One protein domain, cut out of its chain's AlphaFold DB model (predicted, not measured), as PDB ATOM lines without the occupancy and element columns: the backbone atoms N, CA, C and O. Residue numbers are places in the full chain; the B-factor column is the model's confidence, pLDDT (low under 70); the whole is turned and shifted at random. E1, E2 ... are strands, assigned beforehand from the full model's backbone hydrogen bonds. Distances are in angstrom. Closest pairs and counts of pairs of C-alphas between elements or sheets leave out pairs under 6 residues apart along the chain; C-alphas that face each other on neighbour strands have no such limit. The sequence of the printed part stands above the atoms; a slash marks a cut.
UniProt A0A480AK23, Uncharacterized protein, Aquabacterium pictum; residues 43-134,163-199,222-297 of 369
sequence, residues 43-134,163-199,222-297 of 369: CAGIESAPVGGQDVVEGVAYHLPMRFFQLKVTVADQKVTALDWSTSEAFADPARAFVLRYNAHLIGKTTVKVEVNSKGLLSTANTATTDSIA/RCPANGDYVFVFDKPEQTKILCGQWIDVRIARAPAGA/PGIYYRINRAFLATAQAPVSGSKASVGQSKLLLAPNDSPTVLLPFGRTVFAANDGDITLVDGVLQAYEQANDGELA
ATOM      1  N   CYS A  43     243.936 289.806 235.470       63.53
ATOM      2  CA  CYS A  43     244.935 289.491 236.491       63.53
ATOM      3  C   CYS A  43     246.354 289.664 235.920       63.53
ATOM      4  O   CYS A  43     246.666 289.098 234.866       63.53
ATOM      5  N   ALA A  44     247.225 290.386 236.625       63.50
ATOM      6  CA  ALA A  44     248.642 290.421 236.310       63.50
ATOM      7  C   ALA A  44     249.255 289.039 236.312       63.50
ATOM      8  O   ALA A  44     248.861 288.110 237.022       63.50
ATOM      9  N   GLY A  45     250.292 288.955 235.513       82.31
ATOM     10  CA  GLY A  45     251.141 287.803 235.427       82.31
ATOM     11  C   GLY A  45     252.120 288.007 234.299       82.31
ATOM     12  O   GLY A  45     252.045 288.970 233.526       82.31
ATOM     13  N   ILE A  46     253.023 287.049 234.210       89.19
ATOM     14  CA  ILE A  46     253.858 286.895 233.040       89.19
ATOM     15  C   ILE A  46     253.023 286.254 231.934       89.19
ATOM     16  O   ILE A  46     252.279 285.298 232.159       89.19
ATOM     17  N   GLU A  47     253.157 286.782 230.730       91.38
ATOM     18  CA  GLU A  47     252.569 286.230 229.523       91.38
ATOM     19  C   GLU A  47     253.664 286.051 228.480       91.38
ATOM     20  O   GLU A  47     254.407 286.989 228.198       91.38
ATOM     21  N   SER A  48     253.741 284.867 227.884       91.88
ATOM     22  CA  SER A  48     254.623 284.626 226.750       91.88
ATOM     23  C   SER A  48     253.822 284.571 225.455       91.88
ATOM     24  O   SER A  48     252.768 283.934 225.366       91.88
ATOM     25  N   ALA A  49     254.356 285.208 224.419       91.94
ATOM     26  CA  ALA A  49     253.806 285.179 223.069       91.94
ATOM     27  C   ALA A  49     254.913 284.882 222.046       91.94
ATOM     28  O   ALA A  49     256.048 285.304 222.255       91.94
ATOM     29  N   PRO A  50     254.633 284.161 220.949       92.31
ATOM     30  CA  PRO A  50     255.628 283.907 219.910       92.31
ATOM     31  C   PRO A  50     256.044 285.212 219.213       92.31
ATOM     32  O   PRO A  50     255.207 286.068 218.914       92.31
ATOM     33  N   VAL A  51     257.336 285.349 218.909       90.06
ATOM     34  CA  VAL A  51     257.845 286.442 218.066       90.06
ATOM     35  C   VAL A  51     257.324 286.251 216.638       90.06
ATOM     36  O   VAL A  51     257.336 285.139 216.113       90.06
ATOM     37  N   GLY A  52     256.854 287.330 216.008       83.81
ATOM     38  CA  GLY A  52     256.264 287.304 214.662       83.81
ATOM     39  C   GLY A  52     254.731 287.264 214.631       83.81
ATOM     40  O   GLY A  52     254.145 287.366 213.555       83.81
ATOM     41  N   GLY A  53     254.065 287.170 215.789       78.31
ATOM     42  CA  GLY A  53     252.642 287.511 215.903       78.31
ATOM     43  C   GLY A  53     252.433 289.021 215.721       78.31
ATOM     44  O   GLY A  53     253.239 289.805 216.215       78.31
ATOM     45  N   GLN A  54     251.362 289.433 215.029       64.00
ATOM     46  CA  GLN A  54     251.177 290.814 214.537       64.00
ATOM     47  C   GLN A  54     251.124 291.920 215.609       64.00
ATOM     48  O   GLN A  54     251.223 293.090 215.259       64.00
ATOM     49  N   ASP A  55     251.049 291.579 216.897       68.50
ATOM     50  CA  ASP A  55     250.697 292.548 217.939       68.50
ATOM     51  C   ASP A  55     251.732 292.693 219.069       68.50
ATOM     52  O   ASP A  55     251.472 293.402 220.044       68.50
ATOM     53  N   VAL A  56     252.863 291.976 219.039       64.88
ATOM     54  CA  VAL A  56     253.783 291.910 220.195       64.88
ATOM     55  C   VAL A  56     255.096 292.635 219.905       64.88
ATOM     56  O   VAL A  56     255.994 292.065 219.296       64.88
ATOM     57  N   VAL A  57     255.205 293.883 220.372       70.62
ATOM     58  CA  VAL A  57     256.413 294.721 220.204       70.62
ATOM     59  C   VAL A  57     257.149 294.966 221.531       70.62
ATOM     60  O   VAL A  57     258.330 295.289 221.532       70.62
ATOM     61  N   GLU A  58     256.489 294.760 222.672       88.75
ATOM     62  CA  GLU A  58     257.020 295.121 223.993       88.75
ATOM     63  C   GLU A  58     257.214 293.897 224.888       88.75
ATOM     64  O   GLU A  58     256.277 293.114 225.057       88.75
ATOM     65  N   GLY A  59     258.395 293.769 225.502       92.38
ATOM     66  CA  GLY A  59     258.722 292.741 226.495       92.38
ATOM     67  C   GLY A  59     260.176 292.271 226.411       92.38
ATOM     68  O   GLY A  59     260.988 292.843 225.688       92.38
ATOM     69  N   VAL A  60     260.502 291.210 227.152       95.00
ATOM     70  CA  VAL A  60     261.825 290.570 227.131       95.00
ATOM     71  C   VAL A  60     261.798 289.400 226.152       95.00
ATOM     72  O   VAL A  60     261.083 288.420 226.364       95.00
ATOM     73  N   ALA A  61     262.566 289.494 225.069       95.56
ATOM     74  CA  ALA A  61     262.681 288.410 224.100       95.56
ATOM     75  C   ALA A  61     263.587 287.284 224.625       95.56
ATOM     76  O   ALA A  61     264.655 287.541 225.181       95.56
ATOM     77  N   TYR A  62     263.184 286.035 224.408       96.81
ATOM     78  CA  TYR A  62     263.973 284.845 224.720       96.81
ATOM     79  C   TYR A  62     263.735 283.748 223.677       96.81
ATOM     80  O   TYR A  62     262.731 283.747 222.965       96.81
ATOM     81  N   HIS A  63     264.658 282.796 223.589       97.00
ATOM     82  CA  HIS A  63     264.563 281.653 222.685       97.00
ATOM     83  C   HIS A  63     264.448 280.353 223.469       97.00
ATOM     84  O   HIS A  63     264.977 280.224 224.578       97.00
ATOM     85  N   LEU A  64     263.781 279.366 222.874       96.69
ATOM     86  CA  LEU A  64     263.827 278.005 223.396       96.69
ATOM     87  C   LEU A  64     265.205 277.386 223.135       96.69
ATOM     88  O   LEU A  64     265.842 277.707 222.129       96.69
ATOM     89  N   PRO A  65     265.676 276.485 224.008       96.94
ATOM     90  CA  PRO A  65     266.975 275.868 223.823       96.94
ATOM     91  C   PRO A  65     266.955 274.822 222.710       96.94
ATOM     92  O   PRO A  65     265.973 274.095 222.512       96.94
ATOM     93  N   MET A  66     268.095 274.701 222.042       95.44
ATOM     94  CA  MET A  66     268.463 273.575 221.194       95.44
ATOM     95  C   MET A  66     269.930 273.194 221.432       95.44
ATOM     96  O   MET A  66     270.712 273.977 221.973       95.44
ATOM     97  N   ARG A  67     270.293 271.962 221.079       95.38
ATOM     98  CA  ARG A  67     271.659 271.424 221.167       95.38
ATOM     99  C   ARG A  67     272.013 270.740 219.857       95.38
ATOM    100  O   ARG A  67     271.144 270.178 219.211       95.38
ATOM    101  N   PHE A  68     273.272 270.731 219.457       94.56
ATOM    102  CA  PHE A  68     273.703 269.874 218.359       94.56
ATOM    103  C   PHE A  68     274.190 268.536 218.899       94.56
ATOM    104  O   PHE A  68     274.768 268.467 219.987       94.56
ATOM    105  N   PHE A  69     273.998 267.479 218.118       95.31
ATOM    106  CA  PHE A  69     274.665 266.210 218.379       95.31
ATOM    107  C   PHE A  69     276.052 266.259 217.746       95.31
ATOM    108  O   PHE A  69     276.206 266.718 216.613       95.31
ATOM    109  N   GLN A  70     277.061 265.822 218.484       96.06
ATOM    110  CA  GLN A  70     278.452 265.860 218.060       96.06
ATOM    111  C   GLN A  70     279.001 264.435 218.029       96.06
ATOM    112  O   GLN A  70     278.880 263.706 219.011       96.06
ATOM    113  N   LEU A  71     279.593 264.041 216.904       96.31
ATOM    114  CA  LEU A  71     280.339 262.791 216.774       96.31
ATOM    115  C   LEU A  71     281.815 263.126 216.627       96.31
ATOM    116  O   LEU A  71     282.234 263.660 215.599       96.31
ATOM    117  N   LYS A  72     282.595 262.789 217.643       96.25
ATOM    118  CA  LYS A  72     284.047 262.795 217.587       96.25
ATOM    119  C   LYS A  72     284.516 261.493 216.939       96.25
ATOM    120  O   LYS A  72     284.192 260.406 217.407       96.25
ATOM    121  N   VAL A  73     285.271 261.602 215.858       95.62
ATOM    122  CA  VAL A  73     285.842 260.489 215.105       95.62
ATOM    123  C   VAL A  73     287.351 260.586 215.209       95.62
ATOM    124  O   VAL A  73     287.942 261.556 214.737       95.62
ATOM    125  N   THR A  74     287.976 259.593 215.827       95.44
ATOM    126  CA  THR A  74     289.435 259.514 215.914       95.44
ATOM    127  C   THR A  74     289.953 258.705 214.737       95.44
ATOM    128  O   THR A  74     289.510 257.575 214.501       95.44
ATOM    129  N   VAL A  75     290.892 259.287 213.997       94.81
ATOM    130  CA  VAL A  75     291.560 258.656 212.860       94.81
ATOM    131  C   VAL A  75     293.027 258.436 213.199       94.81
ATOM    132  O   VAL A  75     293.738 259.371 213.567       94.81
ATOM    133  N   ALA A  76     293.485 257.200 213.032       93.94
ATOM    134  CA  ALA A  76     294.892 256.838 213.105       93.94
ATOM    135  C   ALA A  76     295.247 255.926 211.929       93.94
ATOM    136  O   ALA A  76     294.466 255.053 211.550       93.94
ATOM    137  N   ASP A  77     296.409 256.163 211.330       92.12
ATOM    138  CA  ASP A  77     296.925 255.431 210.170       92.12
ATOM    139  C   ASP A  77     295.918 255.378 209.013       92.12
ATOM    140  O   ASP A  77     295.709 254.339 208.386       92.12
ATOM    141  N   GLN A  78     295.264 256.520 208.755       89.31
ATOM    142  CA  GLN A  78     294.218 256.681 207.734       89.31
ATOM    143  C   GLN A  78     292.985 255.779 207.943       89.31
ATOM    144  O   GLN A  78     292.228 255.521 207.006       89.31
ATOM    145  N   LYS A  79     292.765 255.291 209.169       90.31
ATOM    146  CA  LYS A  79     291.617 254.458 209.541       90.31
ATOM    147  C   LYS A  79     290.873 255.066 210.717       90.31
ATOM    148  O   LYS A  79     291.482 255.575 211.656       90.31
ATOM    149  N   VAL A  80     289.547 254.965 210.693       92.50
ATOM    150  CA  VAL A  80     288.721 255.291 211.859       92.50
ATOM    151  C   VAL A  80     288.984 254.261 212.959       92.50
ATOM    152  O   VAL A  80     288.777 253.065 212.754       92.50
ATOM    153  N   THR A  81     289.441 254.720 214.124       94.19
ATOM    154  CA  THR A  81     289.780 253.859 215.271       94.19
ATOM    155  C   THR A  81     288.806 254.001 216.429       94.19
ATOM    156  O   THR A  81     288.574 253.028 217.147       94.19
ATOM    157  N   ALA A  82     288.203 255.178 216.600       94.62
ATOM    158  CA  ALA A  82     287.213 255.418 217.638       94.62
ATOM    159  C   ALA A  82     286.109 256.364 217.167       94.62
ATOM    160  O   ALA A  82     286.307 257.228 216.311       94.62
ATOM    161  N   LEU A  83     284.945 256.177 217.774       96.06
ATOM    162  CA  LEU A  83     283.769 257.021 217.656       96.06
ATOM    163  C   LEU A  83     283.381 257.407 219.088       96.06
ATOM    164  O   LEU A  83     283.379 256.531 219.959       96.06
ATOM    165  N   ASP A  84     283.098 258.686 219.330       96.69
ATOM    166  CA  ASP A  84     282.517 259.166 220.582       96.69
ATOM    167  C   ASP A  84     281.396 260.185 220.352       96.69
ATOM    168  O   ASP A  84     281.552 261.160 219.621       96.69
ATOM    169  N   TRP A  85     280.261 259.966 221.006       96.12
ATOM    170  CA  TRP A  85     279.086 260.825 220.919       96.12
ATOM    171  C   TRP A  85     279.030 261.823 222.078       96.12
ATOM    172  O   TRP A  85     279.172 261.458 223.247       96.12
ATOM    173  N   SER A  86     278.695 263.072 221.782       94.50
ATOM    174  CA  SER A  86     278.397 264.104 222.775       94.50
ATOM    175  C   SER A  86     277.269 265.028 222.300       94.50
ATOM    176  O   SER A  86     276.766 264.931 221.179       94.50
ATOM    177  N   THR A  87     276.820 265.915 223.186       94.94
ATOM    178  CA  THR A  87     275.925 267.026 222.840       94.94
ATOM    179  C   THR A  87     276.658 268.333 223.057       94.94
ATOM    180  O   THR A  87     277.354 268.466 224.065       94.94
ATOM    181  N   SER A  88     276.454 269.308 222.174       94.50
ATOM    182  CA  SER A  88     276.960 270.660 222.398       94.50
ATOM    183  C   SER A  88     276.339 271.288 223.650       94.50
ATOM    184  O   SER A  88     275.306 270.837 224.161       94.50
ATOM    185  N   GLU A  89     276.918 272.402 224.093       94.25
ATOM    186  CA  GLU A  89     276.203 273.323 224.975       94.25
ATOM    187  C   GLU A  89     274.880 273.766 224.332       94.25
ATOM    188  O   GLU A  89     274.744 273.767 223.101       94.25
ATOM    189  N   ALA A  90     273.902 274.146 225.156       94.50
ATOM    190  CA  ALA A  90     272.667 274.713 224.632       94.50
ATOM    191  C   ALA A  90     272.918 276.092 224.021       94.50
ATOM    192  O   ALA A  90     273.732 276.872 224.524       94.50
ATOM    193  N   PHE A  91     272.169 276.390 222.970       95.44
ATOM    194  CA  PHE A  91     272.104 277.692 222.319       95.44
ATOM    195  C   PHE A  91     270.655 277.986 221.906       95.44
ATOM    196  O   PHE A  91     269.789 277.108 221.963       95.44
ATOM    197  N   ALA A  92     270.382 279.239 221.546       96.38
ATOM    198  CA  ALA A  92     269.060 279.694 221.129       96.38
ATOM    199  C   ALA A  92     268.594 279.038 219.822       96.38
ATOM    200  O   ALA A  92     269.323 279.046 218.832       96.38
ATOM    201  N   ASP A  93     267.356 278.535 219.810       95.19
ATOM    202  CA  ASP A  93     266.633 278.133 218.602       95.19
ATOM    203  C   ASP A  93     265.970 279.370 217.962       95.19
ATOM    204  O   ASP A  93     264.927 279.821 218.451       95.19
ATOM    205  N   PRO A  94     266.528 279.935 216.871       91.69
ATOM    206  CA  PRO A  94     265.997 281.151 216.254       91.69
ATOM    207  C   PRO A  94     264.599 280.948 215.654       91.69
ATOM    208  O   PRO A  94     263.860 281.915 215.486       91.69
ATOM    209  N   ALA A  95     264.197 279.705 215.360       91.94
ATOM    210  CA  ALA A  95     262.859 279.406 214.859       91.94
ATOM    211  C   ALA A  95     261.798 279.406 215.974       91.94
ATOM    212  O   ALA A  95     260.600 279.304 215.696       91.94
ATOM    213  N   ARG A  96     262.215 279.478 217.244       93.75
ATOM    214  CA  ARG A  96     261.350 279.385 218.426       93.75
ATOM    215  C   ARG A  96     261.665 280.503 219.415       93.75
ATOM    216  O   ARG A  96     262.067 280.255 220.554       93.75
ATOM    217  N   ALA A  97     261.446 281.729 218.961       94.94
ATOM    218  CA  ALA A  97     261.570 282.934 219.767       94.94
ATOM    219  C   ALA A  97     260.218 283.341 220.383       94.94
ATOM    220  O   ALA A  97     259.166 283.235 219.745       94.94
ATOM    221  N   PHE A  98     260.255 283.828 221.619       94.94
ATOM    222  CA  PHE A  98     259.106 284.289 222.393       94.94
ATOM    223  C   PHE A  98     259.408 285.652 223.022       94.94
ATOM    224  O   PHE A  98     260.556 285.964 223.322       94.94
ATOM    225  N   VAL A  99     258.374 286.458 223.237       95.25
ATOM    226  CA  VAL A  99     258.435 287.695 224.018       95.25
ATOM    227  C   VAL A  99     257.672 287.476 225.307       95.25
ATOM    228  O   VAL A  99     256.497 287.103 225.288       95.25
ATOM    229  N   LEU A 100     258.359 287.717 226.413       93.75
ATOM    230  CA  LEU A 100     257.822 287.647 227.754       93.75
ATOM    231  C   LEU A 100     257.374 289.043 228.179       93.75
ATOM    232  O   LEU A 100     258.165 289.988 228.226       93.75
ATOM    233  N   ARG A 101     256.085 289.176 228.463       91.69
ATOM    234  CA  ARG A 101     255.442 290.426 228.851       91.69
ATOM    235  C   ARG A 101     255.038 290.351 230.300       91.69
ATOM    236  O   ARG A 101     254.519 289.339 230.769       91.69
ATOM    237  N   TYR A 102     255.237 291.461 230.981       89.62
ATOM    238  CA  TYR A 102     254.640 291.678 232.277       89.62
ATOM    239  C   TYR A 102     253.351 292.474 232.079       89.62
ATOM    240  O   TYR A 102     253.379 293.604 231.595       89.62
ATOM    241  N   ASN A 103     252.221 291.870 232.436       85.75
ATOM    242  CA  ASN A 103     250.957 292.585 232.530       85.75
ATOM    243  C   ASN A 103     250.852 293.140 233.945       85.75
ATOM    244  O   ASN A 103     250.765 292.353 234.880       85.75
ATOM    245  N   ALA A 104     250.899 294.461 234.110       79.62
ATOM    246  CA  ALA A 104     250.864 295.080 235.431       79.62
ATOM    247  C   ALA A 104     249.481 294.993 236.090       79.62
ATOM    248  O   ALA A 104     248.459 295.170 235.426       79.62
ATOM    249  N   HIS A 105     249.456 294.776 237.408       72.00
ATOM    250  CA  HIS A 105     248.243 294.940 238.215       72.00
ATOM    251  C   HIS A 105     247.985 296.425 238.459       72.00
ATOM    252  O   HIS A 105     248.913 297.188 238.728       72.00
ATOM    253  N   LEU A 106     246.710 296.820 238.442       70.56
ATOM    254  CA  LEU A 106     246.295 298.146 238.913       70.56
ATOM    255  C   LEU A 106     246.290 298.221 240.455       70.56
ATOM    256  O   LEU A 106     246.429 299.297 241.027       70.56
ATOM    257  N   ILE A 107     246.122 297.071 241.120       71.81
ATOM    258  CA  ILE A 107     245.908 296.932 242.566       71.81
ATOM    259  C   ILE A 107     246.966 295.966 243.115       71.81
ATOM    260  O   ILE A 107     246.685 294.803 243.366       71.81
ATOM    261  N   GLY A 108     248.220 296.398 243.213       71.25
ATOM    262  CA  GLY A 108     249.298 295.517 243.665       71.25
ATOM    263  C   GLY A 108     250.681 296.021 243.283       71.25
ATOM    264  O   GLY A 108     250.848 296.695 242.266       71.25
ATOM    265  N   LYS A 109     251.695 295.647 244.069       79.81
ATOM    266  CA  LYS A 109     253.095 295.804 243.685       79.81
ATOM    267  C   LYS A 109     253.610 294.429 243.307       79.81
ATOM    268  O   LYS A 109     253.954 293.626 244.173       79.81
ATOM    269  N   THR A 110     253.691 294.176 242.009       80.25
ATOM    270  CA  THR A 110     254.391 293.000 241.504       80.25
ATOM    271  C   THR A 110     255.789 293.393 241.057       80.25
ATOM    272  O   THR A 110     255.987 294.346 240.305       80.25
ATOM    273  N   THR A 111     256.771 292.645 241.544       86.56
ATOM    274  CA  THR A 111     258.151 292.689 241.075       86.56
ATOM    275  C   THR A 111     258.362 291.483 240.180       86.56
ATOM    276  O   THR A 111     258.096 290.357 240.589       86.56
ATOM    277  N   VAL A 112     258.834 291.716 238.960       88.44
ATOM    278  CA  VAL A 112     259.200 290.652 238.025       88.44
ATOM    279  C   VAL A 112     260.681 290.774 237.721       88.44
ATOM    280  O   VAL A 112     261.145 291.830 237.291       88.44
ATOM    281  N   LYS A 113     261.420 289.692 237.948       92.75
ATOM    282  CA  LYS A 113     262.832 289.567 237.613       92.75
ATOM    283  C   LYS A 113     262.971 288.478 236.561       92.75
ATOM    284  O   LYS A 113     262.772 287.304 236.846       92.75
ATOM    285  N   VAL A 114     263.289 288.886 235.341       92.94
ATOM    286  CA  VAL A 114     263.499 287.980 234.212       92.94
ATOM    287  C   VAL A 114     264.942 288.129 233.778       92.94
ATOM    288  O   VAL A 114     265.389 289.239 233.493       92.94
ATOM    289  N   GLU A 115     265.664 287.019 233.733       95.75
ATOM    290  CA  GLU A 115     267.039 286.988 233.260       95.75
ATOM    291  C   GLU A 115     267.124 286.135 231.997       95.75
ATOM    292  O   GLU A 115     266.635 285.004 231.934       95.75
ATOM    293  N   VAL A 116     267.762 286.705 230.980       96.31
ATOM    294  CA  VAL A 116     268.115 286.029 229.737       96.31
ATOM    295  C   VAL A 116     269.632 286.040 229.647       96.31
ATOM    296  O   VAL A 116     270.266 287.084 229.810       96.31
ATOM    297  N   ASN A 117     270.231 284.874 229.429       94.88
ATOM    298  CA  ASN A 117     271.681 284.752 229.367       94.88
ATOM    299  C   ASN A 117     272.250 285.316 228.049       94.88
ATOM    300  O   ASN A 117     271.522 285.653 227.115       94.88
ATOM    301  N   SER A 118     273.580 285.363 227.934       95.06
ATOM    302  CA  SER A 118     274.273 285.848 226.726       95.06
ATOM    303  C   SER A 118     273.976 285.041 225.455       95.06
ATOM    304  O   SER A 118     274.254 285.516 224.358       95.06
ATOM    305  N   LYS A 119     273.404 283.838 225.585       94.62
ATOM    306  CA  LYS A 119     272.987 282.976 224.471       94.62
ATOM    307  C   LYS A 119     271.535 283.222 224.050       94.62
ATOM    308  O   LYS A 119     271.050 282.521 223.170       94.62
ATOM    309  N   GLY A 120     270.831 284.170 224.677       94.38
ATOM    310  CA  GLY A 120     269.425 284.461 224.398       94.38
ATOM    311  C   GLY A 120     268.444 283.449 224.999       94.38
ATOM    312  O   GLY A 120     267.297 283.392 224.554       94.38
ATOM    313  N   LEU A 121     268.881 282.642 225.971       96.25
ATOM    314  CA  LEU A 121     268.061 281.644 226.660       96.25
ATOM    315  C   LEU A 121     267.573 282.191 228.000       96.25
ATOM    316  O   LEU A 121     268.337 282.829 228.726       96.25
ATOM    317  N   LEU A 122     266.323 281.896 228.343       94.56
ATOM    318  CA  LEU A 122     265.766 282.231 229.651       94.56
ATOM    319  C   LEU A 122     266.520 281.460 230.750       94.56
ATOM    320  O   LEU A 122     266.659 280.241 230.642       94.56
ATOM    321  N   SER A 123     267.014 282.158 231.775       93.19
ATOM    322  CA  SER A 123     267.703 281.553 232.926       93.19
ATOM    323  C   SER A 123     266.868 281.609 234.197       93.19
ATOM    324  O   SER A 123     266.757 280.613 234.902       93.19
ATOM    325  N   THR A 124     266.244 282.747 234.488       90.44
ATOM    326  CA  THR A 124     265.341 282.877 235.638       90.44
ATOM    327  C   THR A 124     264.121 283.705 235.266       90.44
ATOM    328  O   THR A 124     264.191 284.597 234.414       90.44
ATOM    329  N   ALA A 125     262.987 283.393 235.884       88.81
ATOM    330  CA  ALA A 125     261.776 284.192 235.781       88.81
ATOM    331  C   ALA A 125     261.047 284.165 237.122       88.81
ATOM    332  O   ALA A 125     260.208 283.303 237.377       88.81
ATOM    333  N   ASN A 126     261.396 285.127 237.968       87.12
ATOM    334  CA  ASN A 126     260.884 285.220 239.322       87.12
ATOM    335  C   ASN A 126     259.836 286.320 239.382       87.12
ATOM    336  O   ASN A 126     260.049 287.430 238.887       87.12
ATOM    337  N   THR A 127     258.705 286.029 240.008       84.88
ATOM    338  CA  THR A 127     257.677 287.032 240.271       84.88
ATOM    339  C   THR A 127     257.356 287.035 241.742       84.88
ATOM    340  O   THR A 127     257.123 285.971 242.303       84.88
ATOM    341  N   ALA A 128     257.277 288.223 242.323       83.12
ATOM    342  CA  ALA A 128     256.772 288.411 243.667       83.12
ATOM    343  C   ALA A 128     255.657 289.449 243.632       83.12
ATOM    344  O   ALA A 128     255.887 290.581 243.195       83.12
ATOM    345  N   THR A 129     254.450 289.077 244.049       79.06
ATOM    346  CA  THR A 129     253.309 290.001 244.127       79.06
ATOM    347  C   THR A 129     252.972 290.261 245.581       79.06
ATOM    348  O   THR A 129     252.622 289.339 246.304       79.06
ATOM    349  N   THR A 130     253.049 291.525 245.998       74.56
ATOM    350  CA  THR A 130     252.611 291.958 247.329       74.56
ATOM    351  C   THR A 130     251.365 292.831 247.212       74.56
ATOM    352  O   THR A 130     251.330 293.803 246.444       74.56
ATOM    353  N   ASP A 131     250.328 292.482 247.975       63.62
ATOM    354  CA  ASP A 131     249.074 293.232 248.010       63.62
ATOM    355  C   ASP A 131     249.308 294.615 248.629       63.62
ATOM    356  O   ASP A 131     249.803 294.766 249.747       63.62
ATOM    357  N   SER A 132     248.966 295.669 247.887       56.59
ATOM    358  CA  SER A 132     249.326 297.047 248.253       56.59
ATOM    359  C   SER A 132     248.392 297.708 249.264       56.59
ATOM    360  O   SER A 132     248.571 298.893 249.540       56.59
ATOM    361  N   ILE A 133     247.430 296.987 249.853       55.91
ATOM    362  CA  ILE A 133     246.529 297.572 250.866       55.91
ATOM    363  C   ILE A 133     247.332 298.079 252.082       55.91
ATOM    364  O   ILE A 133     246.943 299.062 252.708       55.91
ATOM    365  N   ALA A 134     248.506 297.501 252.354       47.88
ATOM    366  CA  ALA A 134     249.409 297.947 253.415       47.88
ATOM    367  C   ALA A 134     250.502 298.948 252.964       47.88
ATOM    368  O   ALA A 134     251.245 299.445 253.806       47.88
ATOM    369  N   ARG A 163     292.242 263.647 200.256       64.56
ATOM    370  CA  ARG A 163     293.206 262.866 201.042       64.56
ATOM    371  C   ARG A 163     292.785 262.901 202.497       64.56
ATOM    372  O   ARG A 163     292.430 263.967 202.987       64.56
ATOM    373  N   CYS A 164     292.846 261.747 203.175       69.62
ATOM    374  CA  CYS A 164     292.683 261.687 204.628       69.62
ATOM    375  C   CYS A 164     293.484 262.827 205.259       69.62
ATOM    376  O   CYS A 164     294.711 262.846 205.091       69.62
ATOM    377  N   PRO A 165     292.837 263.755 205.972       70.38
ATOM    378  CA  PRO A 165     293.575 264.680 206.808       70.38
ATOM    379  C   PRO A 165     294.385 263.875 207.846       70.38
ATOM    380  O   PRO A 165     294.118 262.691 208.083       70.38
ATOM    381  N   ALA A 166     295.451 264.479 208.376       85.25
ATOM    382  CA  ALA A 166     296.430 263.810 209.239       85.25
ATOM    383  C   ALA A 166     295.777 263.052 210.416       85.25
ATOM    384  O   ALA A 166     294.640 263.326 210.794       85.25
ATOM    385  N   ASN A 167     296.490 262.100 211.027       93.12
ATOM    386  CA  ASN A 167     296.005 261.428 212.239       93.12
ATOM    387  C   ASN A 167     295.509 262.463 213.270       93.12
ATOM    388  O   ASN A 167     296.178 263.471 213.499       93.12
ATOM    389  N   GLY A 168     294.344 262.227 213.872       94.00
ATOM    390  CA  GLY A 168     293.721 263.206 214.757       94.00
ATOM    391  C   GLY A 168     292.237 262.974 215.014       94.00
ATOM    392  O   GLY A 168     291.656 261.967 214.606       94.00
ATOM    393  N   ASP A 169     291.642 263.936 215.711       94.44
ATOM    394  CA  ASP A 169     290.240 263.927 216.106       94.44
ATOM    395  C   ASP A 169     289.419 264.882 215.235       94.44
ATOM    396  O   ASP A 169     289.746 266.060 215.102       94.44
ATOM    397  N   TYR A 170     288.312 264.379 214.698       93.75
ATOM    398  CA  TYR A 170     287.396 265.117 213.833       93.75
ATOM    399  C   TYR A 170     286.032 265.191 214.496       93.75
ATOM    400  O   TYR A 170     285.507 264.169 214.922       93.75
ATOM    401  N   VAL A 171     285.435 266.378 214.586       94.38
ATOM    402  CA  VAL A 171     284.108 266.539 215.198       94.38
ATOM    403  C   VAL A 171     283.090 266.866 214.117       94.38
ATOM    404  O   VAL A 171     283.139 267.930 213.504       94.38
ATOM    405  N   PHE A 172     282.143 265.957 213.901       93.69
ATOM    406  CA  PHE A 172     280.978 266.201 213.059       93.69
ATOM    407  C   PHE A 172     279.824 266.716 213.906       93.69
ATOM    408  O   PHE A 172     279.521 266.156 214.956       93.69
ATOM    409  N   VAL A 173     279.162 267.764 213.424       94.25
ATOM    410  CA  VAL A 173     277.993 268.364 214.070       94.25
ATOM    411  C   VAL A 173     276.749 268.004 213.260       94.25
ATOM    412  O   VAL A 173     276.732 268.185 212.042       94.25
ATOM    413  N   PHE A 174     275.718 267.497 213.934       92.50
ATOM    414  CA  PHE A 174     274.457 267.082 213.325       92.50
ATOM    415  C   PHE A 174     273.299 267.917 213.868       92.50
ATOM    416  O   PHE A 174     273.076 268.009 215.078       92.50
ATOM    417  N   ASP A 175     272.548 268.492 212.936       84.62
ATOM    418  CA  ASP A 175     271.294 269.218 213.134       84.62
ATOM    419  C   ASP A 175     270.061 268.371 212.760       84.62
ATOM    420  O   ASP A 175     268.941 268.712 213.136       84.62
ATOM    421  N   LYS A 176     270.261 267.261 212.034       80.62
ATOM    422  CA  LYS A 176     269.206 266.367 211.531       80.62
ATOM    423  C   LYS A 176     269.441 264.911 211.951       80.62
ATOM    424  O   LYS A 176     270.592 264.517 212.133       80.62
ATOM    425  N   PRO A 177     268.364 264.111 212.061       77.62
ATOM    426  CA  PRO A 177     268.418 262.765 212.626       77.62
ATOM    427  C   PRO A 177     269.209 261.748 211.790       77.62
ATOM    428  O   PRO A 177     269.798 260.831 212.346       77.62
ATOM    429  N   GLU A 178     269.258 261.884 210.467       81.50
ATOM    430  CA  GLU A 178     269.927 260.909 209.598       81.50
ATOM    431  C   GLU A 178     270.818 261.641 208.599       81.50
ATOM    432  O   GLU A 178     270.352 262.493 207.838       81.50
ATOM    433  N   GLN A 179     272.117 261.350 208.639       86.81
ATOM    434  CA  GLN A 179     273.106 261.904 207.718       86.81
ATOM    435  C   GLN A 179     274.208 260.871 207.509       86.81
ATOM    436  O   GLN A 179     274.716 260.311 208.472       86.81
ATOM    437  N   THR A 180     274.649 260.665 206.276       88.56
ATOM    438  CA  THR A 180     275.890 259.926 206.027       88.56
ATOM    439  C   THR A 180     277.025 260.930 205.886       88.56
ATOM    440  O   THR A 180     276.887 261.947 205.197       88.56
ATOM    441  N   LYS A 181     278.147 260.678 206.560       90.94
ATOM    442  CA  LYS A 181     279.368 261.479 206.408       90.94
ATOM    443  C   LYS A 181     280.440 260.638 205.741       90.94
ATOM    444  O   LYS A 181     280.498 259.431 205.946       90.94
ATOM    445  N   ILE A 182     281.284 261.282 204.946       88.62
ATOM    446  CA  ILE A 182     282.463 260.647 204.368       88.62
ATOM    447  C   ILE A 182     283.671 261.223 205.090       88.62
ATOM    448  O   ILE A 182     283.842 262.440 205.137       88.62
ATOM    449  N   LEU A 183     284.507 260.353 205.642       89.06
ATOM    450  CA  LEU A 183     285.818 260.712 206.164       89.06
ATOM    451  C   LEU A 183     286.804 259.677 205.647       89.06
ATOM    452  O   LEU A 183     286.534 258.483 205.732       89.06
ATOM    453  N   CYS A 184     287.943 260.110 205.104       85.62
ATOM    454  CA  CYS A 184     288.968 259.174 204.634       85.62
ATOM    455  C   CYS A 184     288.501 258.210 203.521       85.62
ATOM    456  O   CYS A 184     288.956 257.071 203.445       85.62
ATOM    457  N   GLY A 185     287.550 258.631 202.676       84.19
ATOM    458  CA  GLY A 185     286.929 257.753 201.672       84.19
ATOM    459  C   GLY A 185     286.065 256.635 202.272       84.19
ATOM    460  O   GLY A 185     285.602 255.758 201.546       84.19
ATOM    461  N   GLN A 186     285.839 256.656 203.589       87.56
ATOM    462  CA  GLN A 186     284.982 255.723 204.305       87.56
ATOM    463  C   GLN A 186     283.652 256.394 204.636       87.56
ATOM    464  O   GLN A 186     283.609 257.542 205.082       87.56
ATOM    465  N   TRP A 187     282.565 255.656 204.436       91.56
ATOM    466  CA  TRP A 187     281.230 256.087 204.826       91.56
ATOM    467  C   TRP A 187     281.032 255.842 206.318       91.56
ATOM    468  O   TRP A 187     281.290 254.748 206.813       91.56
ATOM    469  N   ILE A 188     280.589 256.870 207.029       94.31
ATOM    470  CA  ILE A 188     280.155 256.786 208.417       94.31
ATOM    471  C   ILE A 188     278.637 256.914 208.400       94.31
ATOM    472  O   ILE A 188     278.095 257.995 208.140       94.31
ATOM    473  N   ASP A 189     277.969 255.799 208.669       94.50
ATOM    474  CA  ASP A 189     276.519 255.735 208.767       94.50
ATOM    475  C   ASP A 189     276.102 256.244 210.140       94.50
ATOM    476  O   ASP A 189     276.376 255.614 211.166       94.50
ATOM    477  N   VAL A 190     275.461 257.412 210.158       95.62
ATOM    478  CA  VAL A 190     274.971 258.051 211.376       95.62
ATOM    479  C   VAL A 190     273.454 258.040 211.392       95.62
ATOM    480  O   VAL A 190     272.788 258.547 210.486       95.62
ATOM    481  N   ARG A 191     272.909 257.511 212.486       95.06
ATOM    482  CA  ARG A 191     271.478 257.518 212.765       95.06
ATOM    483  C   ARG A 191     271.225 257.976 214.189       95.06
ATOM    484  O   ARG A 191     271.654 257.334 215.145       95.06
ATOM    485  N   ILE A 192     270.493 259.071 214.312       94.88
ATOM    486  CA  ILE A 192     270.046 259.686 215.553       94.88
ATOM    487  C   ILE A 192     268.525 259.604 215.547       94.88
ATOM    488  O   ILE A 192     267.843 260.327 214.830       94.88
ATOM    489  N   ALA A 193     267.982 258.699 216.349       92.94
ATOM    490  CA  ALA A 193     266.543 258.538 216.485       92.94
ATOM    491  C   ALA A 193     266.113 258.909 217.901       92.94
ATOM    492  O   ALA A 193     266.871 258.741 218.856       92.94
ATOM    493  N   ARG A 194     264.871 259.372 218.068       90.38
ATOM    494  CA  ARG A 194     264.272 259.456 219.404       90.38
ATOM    495  C   ARG A 194     264.296 258.058 220.026       90.38
ATOM    496  O   ARG A 194     263.898 257.095 219.370       90.38
ATOM    497  N   ALA A 195     264.777 257.948 221.262       86.88
ATOM    498  CA  ALA A 195     264.760 256.671 221.961       86.88
ATOM    499  C   ALA A 195     263.298 256.191 222.072       86.88
ATOM    500  O   ALA A 195     262.422 257.008 222.370       86.88
ATOM    501  N   PRO A 196     262.997 254.913 221.779       78.44
ATOM    502  CA  PRO A 196     261.633 254.412 221.855       78.44
ATOM    503  C   PRO A 196     261.085 254.606 223.271       78.44
ATOM    504  O   PRO A 196     261.810 254.436 224.251       78.44
ATOM    505  N   ALA A 197     259.790 254.903 223.360       66.25
ATOM    506  CA  ALA A 197     259.041 255.233 224.574       66.25
ATOM    507  C   ALA A 197     259.022 254.143 225.684       66.25
ATOM    508  O   ALA A 197     258.262 254.213 226.642       66.25
ATOM    509  N   GLY A 198     259.850 253.104 225.588       58.69
ATOM    510  CA  GLY A 198     259.761 251.891 226.404       58.69
ATOM    511  C   GLY A 198     260.545 251.880 227.719       58.69
ATOM    512  O   GLY A 198     260.416 250.908 228.454       58.69
ATOM    513  N   ALA A 199     261.353 252.898 228.038       49.94
ATOM    514  CA  ALA A 199     262.138 252.912 229.287       49.94
ATOM    515  C   ALA A 199     261.976 254.185 230.141       49.94
ATOM    516  O   ALA A 199     262.332 254.168 231.315       49.94
ATOM    517  N   PRO A 222     249.020 283.244 229.521       88.38
ATOM    518  CA  PRO A 222     249.724 283.494 230.772       88.38
ATOM    519  C   PRO A 222     250.628 282.313 231.125       88.38
ATOM    520  O   PRO A 222     250.167 281.172 231.182       88.38
ATOM    521  N   GLY A 223     251.903 282.583 231.371       91.25
ATOM    522  CA  GLY A 223     252.915 281.561 231.595       91.25
ATOM    523  C   GLY A 223     254.134 281.706 230.698       91.25
ATOM    524  O   GLY A 223     254.255 282.654 229.926       91.25
ATOM    525  N   ILE A 224     255.037 280.737 230.823       92.62
ATOM    526  CA  ILE A 224     256.323 280.707 230.129       92.62
ATOM    527  C   ILE A 224     256.402 279.445 229.282       92.62
ATOM    528  O   ILE A 224     256.200 278.337 229.774       92.62
ATOM    529  N   TYR A 225     256.724 279.597 228.000       94.19
ATOM    530  CA  TYR A 225     257.012 278.453 227.144       94.19
ATOM    531  C   TYR A 225     258.419 277.918 227.403       94.19
ATOM    532  O   TYR A 225     259.376 278.693 227.425       94.19
ATOM    533  N   TYR A 226     258.539 276.600 227.537       94.44
ATOM    534  CA  TYR A 226     259.799 275.889 227.733       94.44
ATOM    535  C   TYR A 226     259.832 274.582 226.930       94.44
ATOM    536  O   TYR A 226     258.843 274.154 226.326       94.44
ATOM    537  N   ARG A 227     261.004 273.945 226.907       93.44
ATOM    538  CA  ARG A 227     261.218 272.616 226.329       93.44
ATOM    539  C   ARG A 227     261.792 271.677 227.375       93.44
ATOM    540  O   ARG A 227     262.587 272.083 228.219       93.44
ATOM    541  N   ILE A 228     261.408 270.410 227.277       91.06
ATOM    542  CA  ILE A 228     261.988 269.330 228.078       91.06
ATOM    543  C   ILE A 228     263.086 268.626 227.287       91.06
ATOM    544  O   ILE A 228     262.993 268.499 226.064       91.06
ATOM    545  N   ASN A 229     264.113 268.137 227.975       91.06
ATOM    546  CA  ASN A 229     265.076 267.235 227.357       91.06
ATOM    547  C   ASN A 229     264.396 265.907 227.016       91.06
ATOM    548  O   ASN A 229     263.665 265.349 227.831       91.06
ATOM    549  N   ARG A 230     264.659 265.394 225.814       89.88
ATOM    550  CA  ARG A 230     264.263 264.052 225.388       89.88
ATOM    551  C   ARG A 230     265.497 263.210 225.117       89.88
ATOM    552  O   ARG A 230     266.541 263.734 224.733       89.88
ATOM    553  N   ALA A 231     265.358 261.906 225.330       91.88
ATOM    554  CA  ALA A 231     266.404 260.947 225.030       91.88
ATOM    555  C   ALA A 231     266.426 260.614 223.532       91.88
ATOM    556  O   ALA A 231     265.400 260.308 222.918       91.88
ATOM    557  N   PHE A 232     267.623 260.635 222.964       92.31
ATOM    558  CA  PHE A 232     267.926 260.245 221.597       92.31
ATOM    559  C   PHE A 232     268.931 259.106 221.626       92.31
ATOM    560  O   PHE A 232     269.926 259.179 222.338       92.31
ATOM    561  N   LEU A 233     268.680 258.057 220.850       93.81
ATOM    562  CA  LEU A 233     269.663 257.022 220.583       93.81
ATOM    563  C   LEU A 233     270.453 257.438 219.343       93.81
ATOM    564  O   LEU A 233     269.944 257.373 218.222       93.81
ATOM    565  N   ALA A 234     271.687 257.881 219.562       95.38
ATOM    566  CA  ALA A 234     272.636 258.168 218.501       95.38
ATOM    567  C   ALA A 234     273.473 256.920 218.230       95.38
ATOM    568  O   ALA A 234     274.008 256.307 219.152       95.38
ATOM    569  N   THR A 235     273.567 256.532 216.966       96.00
ATOM    570  CA  THR A 235     274.320 255.372 216.499       96.00
ATOM    571  C   THR A 235     275.215 255.802 215.348       96.00
ATOM    572  O   THR A 235     274.793 256.566 214.480       96.00
ATOM    573  N   ALA A 236     276.464 255.353 215.374       96.81
ATOM    574  CA  ALA A 236     277.431 255.570 214.310       96.81
ATOM    575  C   ALA A 236     278.115 254.245 213.989       96.81
ATOM    576  O   ALA A 236     278.496 253.511 214.906       96.81
ATOM    577  N   GLN A 237     278.272 253.945 212.704       96.62
ATOM    578  CA  GLN A 237     279.022 252.788 212.226       96.62
ATOM    579  C   GLN A 237     279.958 253.213 211.098       96.62
ATOM    580  O   GLN A 237     279.546 253.894 210.166       96.62
ATOM    581  N   ALA A 238     281.222 252.809 211.194       94.44
ATOM    582  CA  ALA A 238     282.235 253.032 210.171       94.44
ATOM    583  C   ALA A 238     282.904 251.693 209.811       94.44
ATOM    584  O   ALA A 238     283.317 250.955 210.715       94.44
ATOM    585  N   PRO A 239     283.033 251.339 208.522       92.50
ATOM    586  CA  PRO A 239     283.761 250.148 208.108       92.50
ATOM    587  C   PRO A 239     285.264 250.340 208.344       92.50
ATOM    588  O   PRO A 239     285.815 251.410 208.090       92.50
ATOM    589  N   VAL A 240     285.965 249.300 208.790       87.94
ATOM    590  CA  VAL A 240     287.425 249.347 208.944       87.94
ATOM    591  C   VAL A 240     288.087 249.064 207.597       87.94
ATOM    592  O   VAL A 240     287.843 248.026 206.986       87.94
ATOM    593  N   SER A 241     288.957 249.965 207.128       83.81
ATOM    594  CA  SER A 241     289.614 249.815 205.822       83.81
ATOM    595  C   SER A 241     290.416 248.510 205.740       83.81
ATOM    596  O   SER A 241     291.307 248.254 206.565       83.81
ATOM    597  N   GLY A 242     290.087 247.686 204.739       84.06
ATOM    598  CA  GLY A 242     290.702 246.380 204.496       84.06
ATOM    599  C   GLY A 242     290.196 245.242 205.391       84.06
ATOM    600  O   GLY A 242     290.797 244.172 205.392       84.06
ATOM    601  N   SER A 243     289.115 245.439 206.153       85.38
ATOM    602  CA  SER A 243     288.517 244.413 207.013       85.38
ATOM    603  C   SER A 243     286.999 244.344 206.832       85.38
ATOM    604  O   SER A 243     286.359 245.313 206.436       85.38
ATOM    605  N   LYS A 244     286.405 243.188 207.150       87.69
ATOM    606  CA  LYS A 244     284.943 243.040 207.281       87.69
ATOM    607  C   LYS A 244     284.415 243.585 208.616       87.69
ATOM    608  O   LYS A 244     283.207 243.614 208.822       87.69
ATOM    609  N   ALA A 245     285.306 243.965 209.533       91.12
ATOM    610  CA  ALA A 245     284.935 244.553 210.811       91.12
ATOM    611  C   ALA A 245     284.460 246.006 210.644       91.12
ATOM    612  O   ALA A 245     284.945 246.742 209.783       91.12
ATOM    613  N   SER A 246     283.554 246.430 211.520       92.62
ATOM    614  CA  SER A 246     283.077 247.811 211.625       92.62
ATOM    615  C   SER A 246     283.314 248.342 213.034       92.62
ATOM    616  O   SER A 246     283.038 247.645 214.013       92.62
ATOM    617  N   VAL A 247     283.765 249.590 213.145       93.44
ATOM    618  CA  VAL A 247     283.746 250.328 214.410       93.44
ATOM    619  C   VAL A 247     282.346 250.901 214.568       93.44
ATOM    620  O   VAL A 247     281.910 251.716 213.761       93.44
ATOM    621  N   GLY A 248     281.625 250.432 215.582       94.94
ATOM    622  CA  GLY A 248     280.286 250.900 215.904       94.94
ATOM    623  C   GLY A 248     280.233 251.480 217.308       94.94
ATOM    624  O   GLY A 248     280.812 250.914 218.235       94.94
ATOM    625  N   GLN A 249     279.503 252.578 217.474       96.19
ATOM    626  CA  GLN A 249     279.165 253.123 218.783       96.19
ATOM    627  C   GLN A 249     277.689 253.508 218.817       96.19
ATOM    628  O   GLN A 249     277.100 253.927 217.818       96.19
ATOM    629  N   SER A 250     277.073 253.363 219.983       94.81
ATOM    630  CA  SER A 250     275.735 253.870 220.252       94.81
ATOM    631  C   SER A 250     275.714 254.532 221.619       94.81
ATOM    632  O   SER A 250     276.305 254.000 222.556       94.81
ATOM    633  N   LYS A 251     275.059 255.686 221.737       93.69
ATOM    634  CA  LYS A 251     274.968 256.443 222.988       93.69
ATOM    635  C   LYS A 251     273.596 257.085 223.117       93.69
ATOM    636  O   LYS A 251     273.024 257.552 222.131       93.69
ATOM    637  N   LEU A 252     273.078 257.115 224.341       93.31
ATOM    638  CA  LEU A 252     271.899 257.904 224.664       93.31
ATOM    639  C   LEU A 252     272.316 259.344 224.953       93.31
ATOM    640  O   LEU A 252     273.165 259.597 225.805       93.31
ATOM    641  N   LEU A 253     271.707 260.277 224.235       93.12
ATOM    642  CA  LEU A 253     271.963 261.707 224.328       93.12
ATOM    643  C   LEU A 253     270.686 262.418 224.777       93.12
ATOM    644  O   LEU A 253     269.591 262.055 224.349       93.12
ATOM    645  N   LEU A 254     270.816 263.436 225.629       92.19
ATOM    646  CA  LEU A 254     269.703 264.307 226.004       92.19
ATOM    647  C   LEU A 254     269.769 265.603 225.216       92.19
ATOM    648  O   LEU A 254     270.752 266.336 225.301       92.19
ATOM    649  N   ALA A 255     268.692 265.914 224.509       93.75
ATOM    650  CA  ALA A 255     268.553 267.196 223.843       93.75
ATOM    651  C   ALA A 255     267.096 267.678 223.892       93.75
ATOM    652  O   ALA A 255     266.176 266.856 223.878       93.75
ATOM    653  N   PRO A 256     266.858 268.998 223.920       94.19
ATOM    654  CA  PRO A 256     265.517 269.562 223.791       94.19
ATOM    655  C   PRO A 256     265.044 269.619 222.327       94.19
ATOM    656  O   PRO A 256     263.905 269.994 222.062       94.19
ATOM    657  N   ASN A 257     265.900 269.242 221.371       89.50
ATOM    658  CA  ASN A 257     265.585 269.137 219.950       89.50
ATOM    659  C   ASN A 257     264.327 268.276 219.767       89.50
ATOM    660  O   ASN A 257     264.195 267.228 220.387       89.50
ATOM    661  N   ASP A 258     263.359 268.735 218.981       86.44
ATOM    662  CA  ASP A 258     262.063 268.075 218.747       86.44
ATOM    663  C   ASP A 258     261.171 267.826 219.973       86.44
ATOM    664  O   ASP A 258     260.129 267.164 219.853       86.44
ATOM    665  N   SER A 259     261.525 268.322 221.160       87.06
ATOM    666  CA  SER A 259     260.594 268.261 222.277       87.06
ATOM    667  C   SER A 259     259.441 269.244 222.049       87.06
ATOM    668  O   SER A 259     259.632 270.323 221.466       87.06
ATOM    669  N   PRO A 260     258.210 268.859 222.436       89.81
ATOM    670  CA  PRO A 260     257.079 269.754 222.330       89.81
ATOM    671  C   PRO A 260     257.370 270.990 223.170       89.81
ATOM    672  O   PRO A 260     257.927 270.908 224.266       89.81
ATOM    673  N   THR A 261     256.982 272.138 222.636       91.56
ATOM    674  CA  THR A 261     256.957 273.362 223.419       91.56
ATOM    675  C   THR A 261     255.808 273.243 224.414       91.56
ATOM    676  O   THR A 261     254.655 273.083 224.016       91.56
ATOM    677  N   VAL A 262     256.136 273.280 225.700       90.94
ATOM    678  CA  VAL A 262     255.178 273.186 226.802       90.94
ATOM    679  C   VAL A 262     255.018 274.573 227.402       90.94
ATOM    680  O   VAL A 262     255.989 275.320 227.505       90.94
ATOM    681  N   LEU A 263     253.795 274.935 227.771       90.81
ATOM    682  CA  LEU A 263     253.529 276.136 228.548       90.81
ATOM    683  C   LEU A 263     253.562 275.769 230.031       90.81
ATOM    684  O   LEU A 263     252.813 274.891 230.454       90.81
ATOM    685  N   LEU A 264     254.395 276.452 230.809       90.62
ATOM    686  CA  LEU A 264     254.305 276.472 232.262       90.62
ATOM    687  C   LEU A 264     253.331 277.594 232.639       90.62
ATOM    688  O   LEU A 264     253.721 278.764 232.554       90.62
ATOM    689  N   PRO A 265     252.063 277.285 232.972       86.94
ATOM    690  CA  PRO A 265     251.098 278.317 233.310       86.94
ATOM    691  C   PRO A 265     251.537 279.008 234.596       86.94
ATOM    692  O   PRO A 265     251.910 278.352 235.565       86.94
ATOM    693  N   PHE A 266     251.460 280.335 234.612       80.56
ATOM    694  CA  PHE A 266     251.663 281.085 235.841       80.56
ATOM    695  C   PHE A 266     250.301 281.354 236.477       80.56
ATOM    696  O   PHE A 266     249.444 282.001 235.868       80.56
ATOM    697  N   GLY A 267     250.083 280.805 237.677       70.56
ATOM    698  CA  GLY A 267     248.842 281.001 238.417       70.56
ATOM    699  C   GLY A 267     248.581 282.489 238.640       70.56
ATOM    700  O   GLY A 267     249.491 283.246 238.960       70.56
ATOM    701  N   ARG A 268     247.337 282.915 238.446       72.38
ATOM    702  CA  ARG A 268     246.890 284.284 238.705       72.38
ATOM    703  C   ARG A 268     246.092 284.280 240.002       72.38
ATOM    704  O   ARG A 268     245.076 283.597 240.081       72.38
ATOM    705  N   THR A 269     246.536 285.037 240.997       68.94
ATOM    706  CA  THR A 269     245.797 285.275 242.244       68.94
ATOM    707  C   THR A 269     245.384 286.746 242.287       68.94
ATOM    708  O   THR A 269     246.133 287.623 241.859       68.94
ATOM    709  N   VAL A 270     244.152 287.015 242.725       64.12
ATOM    710  CA  VAL A 270     243.594 288.383 242.794       64.12
ATOM    711  C   VAL A 270     243.754 288.988 244.192       64.12
ATOM    712  O   VAL A 270     243.802 290.202 244.330       64.12
ATOM    713  N   PHE A 271     243.837 288.142 245.222       65.25
ATOM    714  CA  PHE A 271     243.767 288.549 246.634       65.25
ATOM    715  C   PHE A 271     244.830 287.884 247.511       65.25
ATOM    716  O   PHE A 271     244.658 287.792 248.722       65.25
ATOM    717  N   ALA A 272     245.851 287.298 246.894       69.56
ATOM    718  CA  ALA A 272     246.883 286.597 247.629       69.56
ATOM    719  C   ALA A 272     248.234 286.880 247.004       69.56
ATOM    720  O   ALA A 272     248.370 286.843 245.773       69.56
ATOM    721  N   ALA A 273     249.223 287.067 247.874       72.81
ATOM    722  CA  ALA A 273     250.612 287.013 247.485       72.81
ATOM    723  C   ALA A 273     250.877 285.697 246.745       72.81
ATOM    724  O   ALA A 273     250.453 284.611 247.161       72.81
ATOM    725  N   ASN A 274     251.521 285.840 245.598       77.19
ATOM    726  CA  ASN A 274     251.943 284.737 244.761       77.19
ATOM    727  C   ASN A 274     253.382 285.017 244.376       77.19
ATOM    728  O   ASN A 274     253.670 285.961 243.625       77.19
ATOM    729  N   ASP A 275     254.249 284.200 244.952       84.75
ATOM    730  CA  ASP A 275     255.664 284.184 244.668       84.75
ATOM    731  C   ASP A 275     255.947 282.942 243.832       84.75
ATOM    732  O   ASP A 275     255.603 281.822 244.208       84.75
ATOM    733  N   GLY A 276     256.562 283.136 242.672       86.06
ATOM    734  CA  GLY A 276     257.042 282.037 241.848       86.06
ATOM    735  C   GLY A 276     258.511 282.221 241.538       86.06
ATOM    736  O   GLY A 276     258.912 283.297 241.090       86.06
ATOM    737  N   ASP A 277     259.283 281.163 241.753       88.94
ATOM    738  CA  ASP A 277     260.670 281.044 241.327       88.94
ATOM    739  C   ASP A 277     260.753 279.976 240.234       88.94
ATOM    740  O   ASP A 277     260.386 278.810 240.425       88.94
ATOM    741  N   ILE A 278     261.185 280.401 239.048       91.12
ATOM    742  CA  ILE A 278     261.403 279.518 237.910       91.12
ATOM    743  C   ILE A 278     262.887 279.572 237.594       91.12
ATOM    744  O   ILE A 278     263.384 280.565 237.057       91.12
ATOM    745  N   THR A 279     263.574 278.462 237.849       91.69
ATOM    746  CA  THR A 279     264.988 278.310 237.516       91.69
ATOM    747  C   THR A 279     265.132 277.438 236.275       91.69
ATOM    748  O   THR A 279     264.738 276.265 236.251       91.69
ATOM    749  N   LEU A 280     265.734 278.013 235.236       93.50
ATOM    750  CA  LEU A 280     266.129 277.324 234.020       93.50
ATOM    751  C   LEU A 280     267.652 277.334 233.900       93.50
ATOM    752  O   LEU A 280     268.309 278.366 234.015       93.50
ATOM    753  N   VAL A 281     268.227 276.182 233.582       91.81
ATOM    754  CA  VAL A 281     269.641 276.096 233.209       91.81
ATOM    755  C   VAL A 281     269.684 275.809 231.731       91.81
ATOM    756  O   VAL A 281     269.053 274.860 231.262       91.81
ATOM    757  N   ASP A 282     270.402 276.650 230.986       91.81
ATOM    758  CA  ASP A 282     270.508 276.507 229.537       91.81
ATOM    759  C   ASP A 282     269.130 276.506 228.838       91.81
ATOM    760  O   ASP A 282     268.910 275.768 227.879       91.81
ATOM    761  N   GLY A 283     268.170 277.298 229.332       88.12
ATOM    762  CA  GLY A 283     266.805 277.369 228.792       88.12
ATOM    763  C   GLY A 283     265.928 276.142 229.073       88.12
ATOM    764  O   GLY A 283     264.783 276.097 228.616       88.12
ATOM    765  N   VAL A 284     266.436 275.142 229.801       91.69
ATOM    766  CA  VAL A 284     265.684 273.953 230.225       91.69
ATOM    767  C   VAL A 284     265.248 274.136 231.674       91.69
ATOM    768  O   VAL A 284     266.067 274.448 232.537       91.69
ATOM    769  N   LEU A 285     263.957 273.925 231.942       91.69
ATOM    770  CA  LEU A 285     263.388 274.005 233.288       91.69
ATOM    771  C   LEU A 285     264.109 273.023 234.223       91.69
ATOM    772  O   LEU A 285     264.175 271.838 233.905       91.69
ATOM    773  N   GLN A 286     264.632 273.511 235.351       88.56
ATOM    774  CA  GLN A 286     265.231 272.680 236.403       88.56
ATOM    775  C   GLN A 286     264.385 272.654 237.671       88.56
ATOM    776  O   GLN A 286     264.170 271.591 238.245       88.56
ATOM    777  N   ALA A 287     263.895 273.814 238.095       86.62
ATOM    778  CA  ALA A 287     263.074 273.935 239.286       86.62
ATOM    779  C   ALA A 287     261.915 274.893 239.030       86.62
ATOM    780  O   ALA A 287     262.034 275.858 238.271       86.62
ATOM    781  N   TYR A 288     260.790 274.583 239.665       87.69
ATOM    782  CA  TYR A 288     259.629 275.446 239.732       87.69
ATOM    783  C   TYR A 288     259.095 275.408 241.155       87.69
ATOM    784  O   TYR A 288     258.641 274.359 241.620       87.69
ATOM    785  N   GLU A 289     259.162 276.546 241.828       86.25
ATOM    786  CA  GLU A 289     258.590 276.742 243.148       86.25
ATOM    787  C   GLU A 289     257.515 277.816 243.042       86.25
ATOM    788  O   GLU A 289     257.729 278.867 242.442       86.25
ATOM    789  N   GLN A 290     256.340 277.538 243.597       82.69
ATOM    790  CA  GLN A 290     255.265 278.512 243.679       82.69
ATOM    791  C   GLN A 290     254.700 278.507 245.096       82.69
ATOM    792  O   GLN A 290     254.188 277.487 245.564       82.69
ATOM    793  N   ALA A 291     254.783 279.649 245.764       81.12
ATOM    794  CA  ALA A 291     254.124 279.914 247.028       81.12
ATOM    795  C   ALA A 291     252.875 280.757 246.751       81.12
ATOM    796  O   ALA A 291     252.955 281.836 246.171       81.12
ATOM    797  N   ASN A 292     251.711 280.241 247.139       74.81
ATOM    798  CA  ASN A 292     250.439 280.950 247.058       74.81
ATOM    799  C   ASN A 292     249.860 281.029 248.471       74.81
ATOM    800  O   ASN A 292     249.455 279.996 249.005       74.81
ATOM    801  N   ASP A 293     249.768 282.226 249.049       68.88
ATOM    802  CA  ASP A 293     249.324 282.424 250.441       68.88
ATOM    803  C   ASP A 293     247.797 282.646 250.583       68.88
ATOM    804  O   ASP A 293     247.320 283.236 251.548       68.88
ATOM    805  N   GLY A 294     246.989 282.156 249.633       60.03
ATOM    806  CA  GLY A 294     245.519 282.297 249.629       60.03
ATOM    807  C   GLY A 294     244.760 280.999 249.935       60.03
ATOM    808  O   GLY A 294     245.276 279.918 249.682       60.03
ATOM    809  N   GLU A 295     243.509 281.093 250.413       52.62
ATOM    810  CA  GLU A 295     242.657 280.030 251.018       52.62
ATOM    811  C   GLU A 295     242.522 278.675 250.271       52.62
ATOM    812  O   GLU A 295     242.034 277.700 250.841       52.62
ATOM    813  N   LEU A 296     243.009 278.552 249.030       49.03
ATOM    814  CA  LEU A 296     243.109 277.294 248.268       49.03
ATOM    815  C   LEU A 296     244.507 276.628 248.342       49.03
ATOM    816  O   LEU A 296     244.761 275.629 247.663       49.03
ATOM    817  N   ALA A 297     245.421 277.144 249.173       49.06
ATOM    818  CA  ALA A 297     246.814 276.700 249.338       49.06
ATOM    819  C   ALA A 297     246.986 275.252 249.851       49.06
ATOM    820  O   ALA A 297     248.092 274.709 249.835       49.06
TER     821      ALA A 297
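AT A GLANCE: This is residues 43 to 134, 163 to 199 and 222 to 297 of the 369 residues of an uncharacterized protein of Aquabacterium pictum (UniProt A0A480AK23). Look for two strand sandwiches set end to end as two lobes of a rod that spans 82 by 36 by 26 A. In the lobe with the first and last residues, sheet E1 E5 E2 faces sheet E6 E7 E15 E16, and the short pair E11 and E14 packs on E1 E5 E2 as well; in the other lobe, sheet E4 E3 E8 faces the strongly twisted sheet E9 E10 E12 E13. The chain crosses from lobe to lobe several times, for instance from E2 to E3 and back from E4 to E5. The printed part has 205 residues, with no named helix and sixteen strands, E1 to E16 in order, antiparallel in each sheet. The class is all strand, with 127 residues in named strands, and the whole is loose, with a radius of gyration of the C-alphas of 23.2 A.

HOW THE PARTS SIT: Begin at E1, residues 45 to 50; it is the antiparallel neighbour of E5, residues 91 to 103, with N 47 and O 101 2.9 A apart. On the other side of E5 is E2, residues 60 to 66, with N 62 and O 98 2.8 A apart. E2 runs on into E3, residues 69 to 76, at 44 degrees. E3 makes a hairpin with E4, residues 79 to 87, where N 72 and O 84 are 2.8 A apart, and is also the neighbour of E8, residues 168 to 174, where N 73 and O 170 are 2.7 A apart. Next find the hairpin of E6, residues 109 to 116, and E7, residues 122 to 130, with N 111 and O 128 2.8 A apart. E7 is also the neighbour of E15, residues 274 to 281, with N 127 and O 276 2.9 A apart, and E15 makes a hairpin with E16, residues 284 to 292, with N 277 and O 289 2.9 A apart. The other four-strand sheet has the hairpin of E9, residues 178 to 183, and E10, residues 186 to 194, with N 188 and O 181 2.8 A apart. E10 is the neighbour of E12, residues 230 to 239, with N 191 and O 235 2.9 A apart, and E12 makes a hairpin with E13, residues 246 to 255, with N 234 and O 251 2.9 A apart. E11, residues 224 to 227, and E14, residues 261 to 264, are neighbours, with N 226 and O 262 2.9 A apart. The arrangement is a stack of sheets, sheets face to face in turn: E6 E7 E15 E16 with E1 E5 E2 at 11.8 A, E9 E10 E12 E13 with E4 E3 E8 at 9.5 A, and E1 E5 E2 with E11 E14 at 9.2 A, centre to centre of the parts that face each other. The closest C-alphas of E4 and E13 are those of Leu 83 and Gln 249, 6.1 A apart.

IN THESE COORDINATES: Find C-alpha 45 at (251.141, 287.803, 235.427), where E1 begins. E5, the longest strand by residues, measures 27.8 A from first to last C-alpha and bends by 94 degrees at residue 95; E4, 24.1 A, bends by 52 degrees at residue 82. E12 is 29.5 A long, E13 27.1 A and E10 25.9 A. E16 ends at C-alpha 292, (250.439, 280.950, 247.058).

THE WHOLE: The C-alphas farthest apart are those of Ala 134 and Gly 242, 82.2 A. Residues 135 to 162 are not printed, with 76.8 A between C-alphas 134 and 163; nor are residues 200 to 221, with 33.0 A between C-alphas 199 and 222. Of the links printed whole, none is long. The mean pLDDT of the printed part is 86.6, and 23 residues are under 70, among them 131 to 134 and 293 to 297.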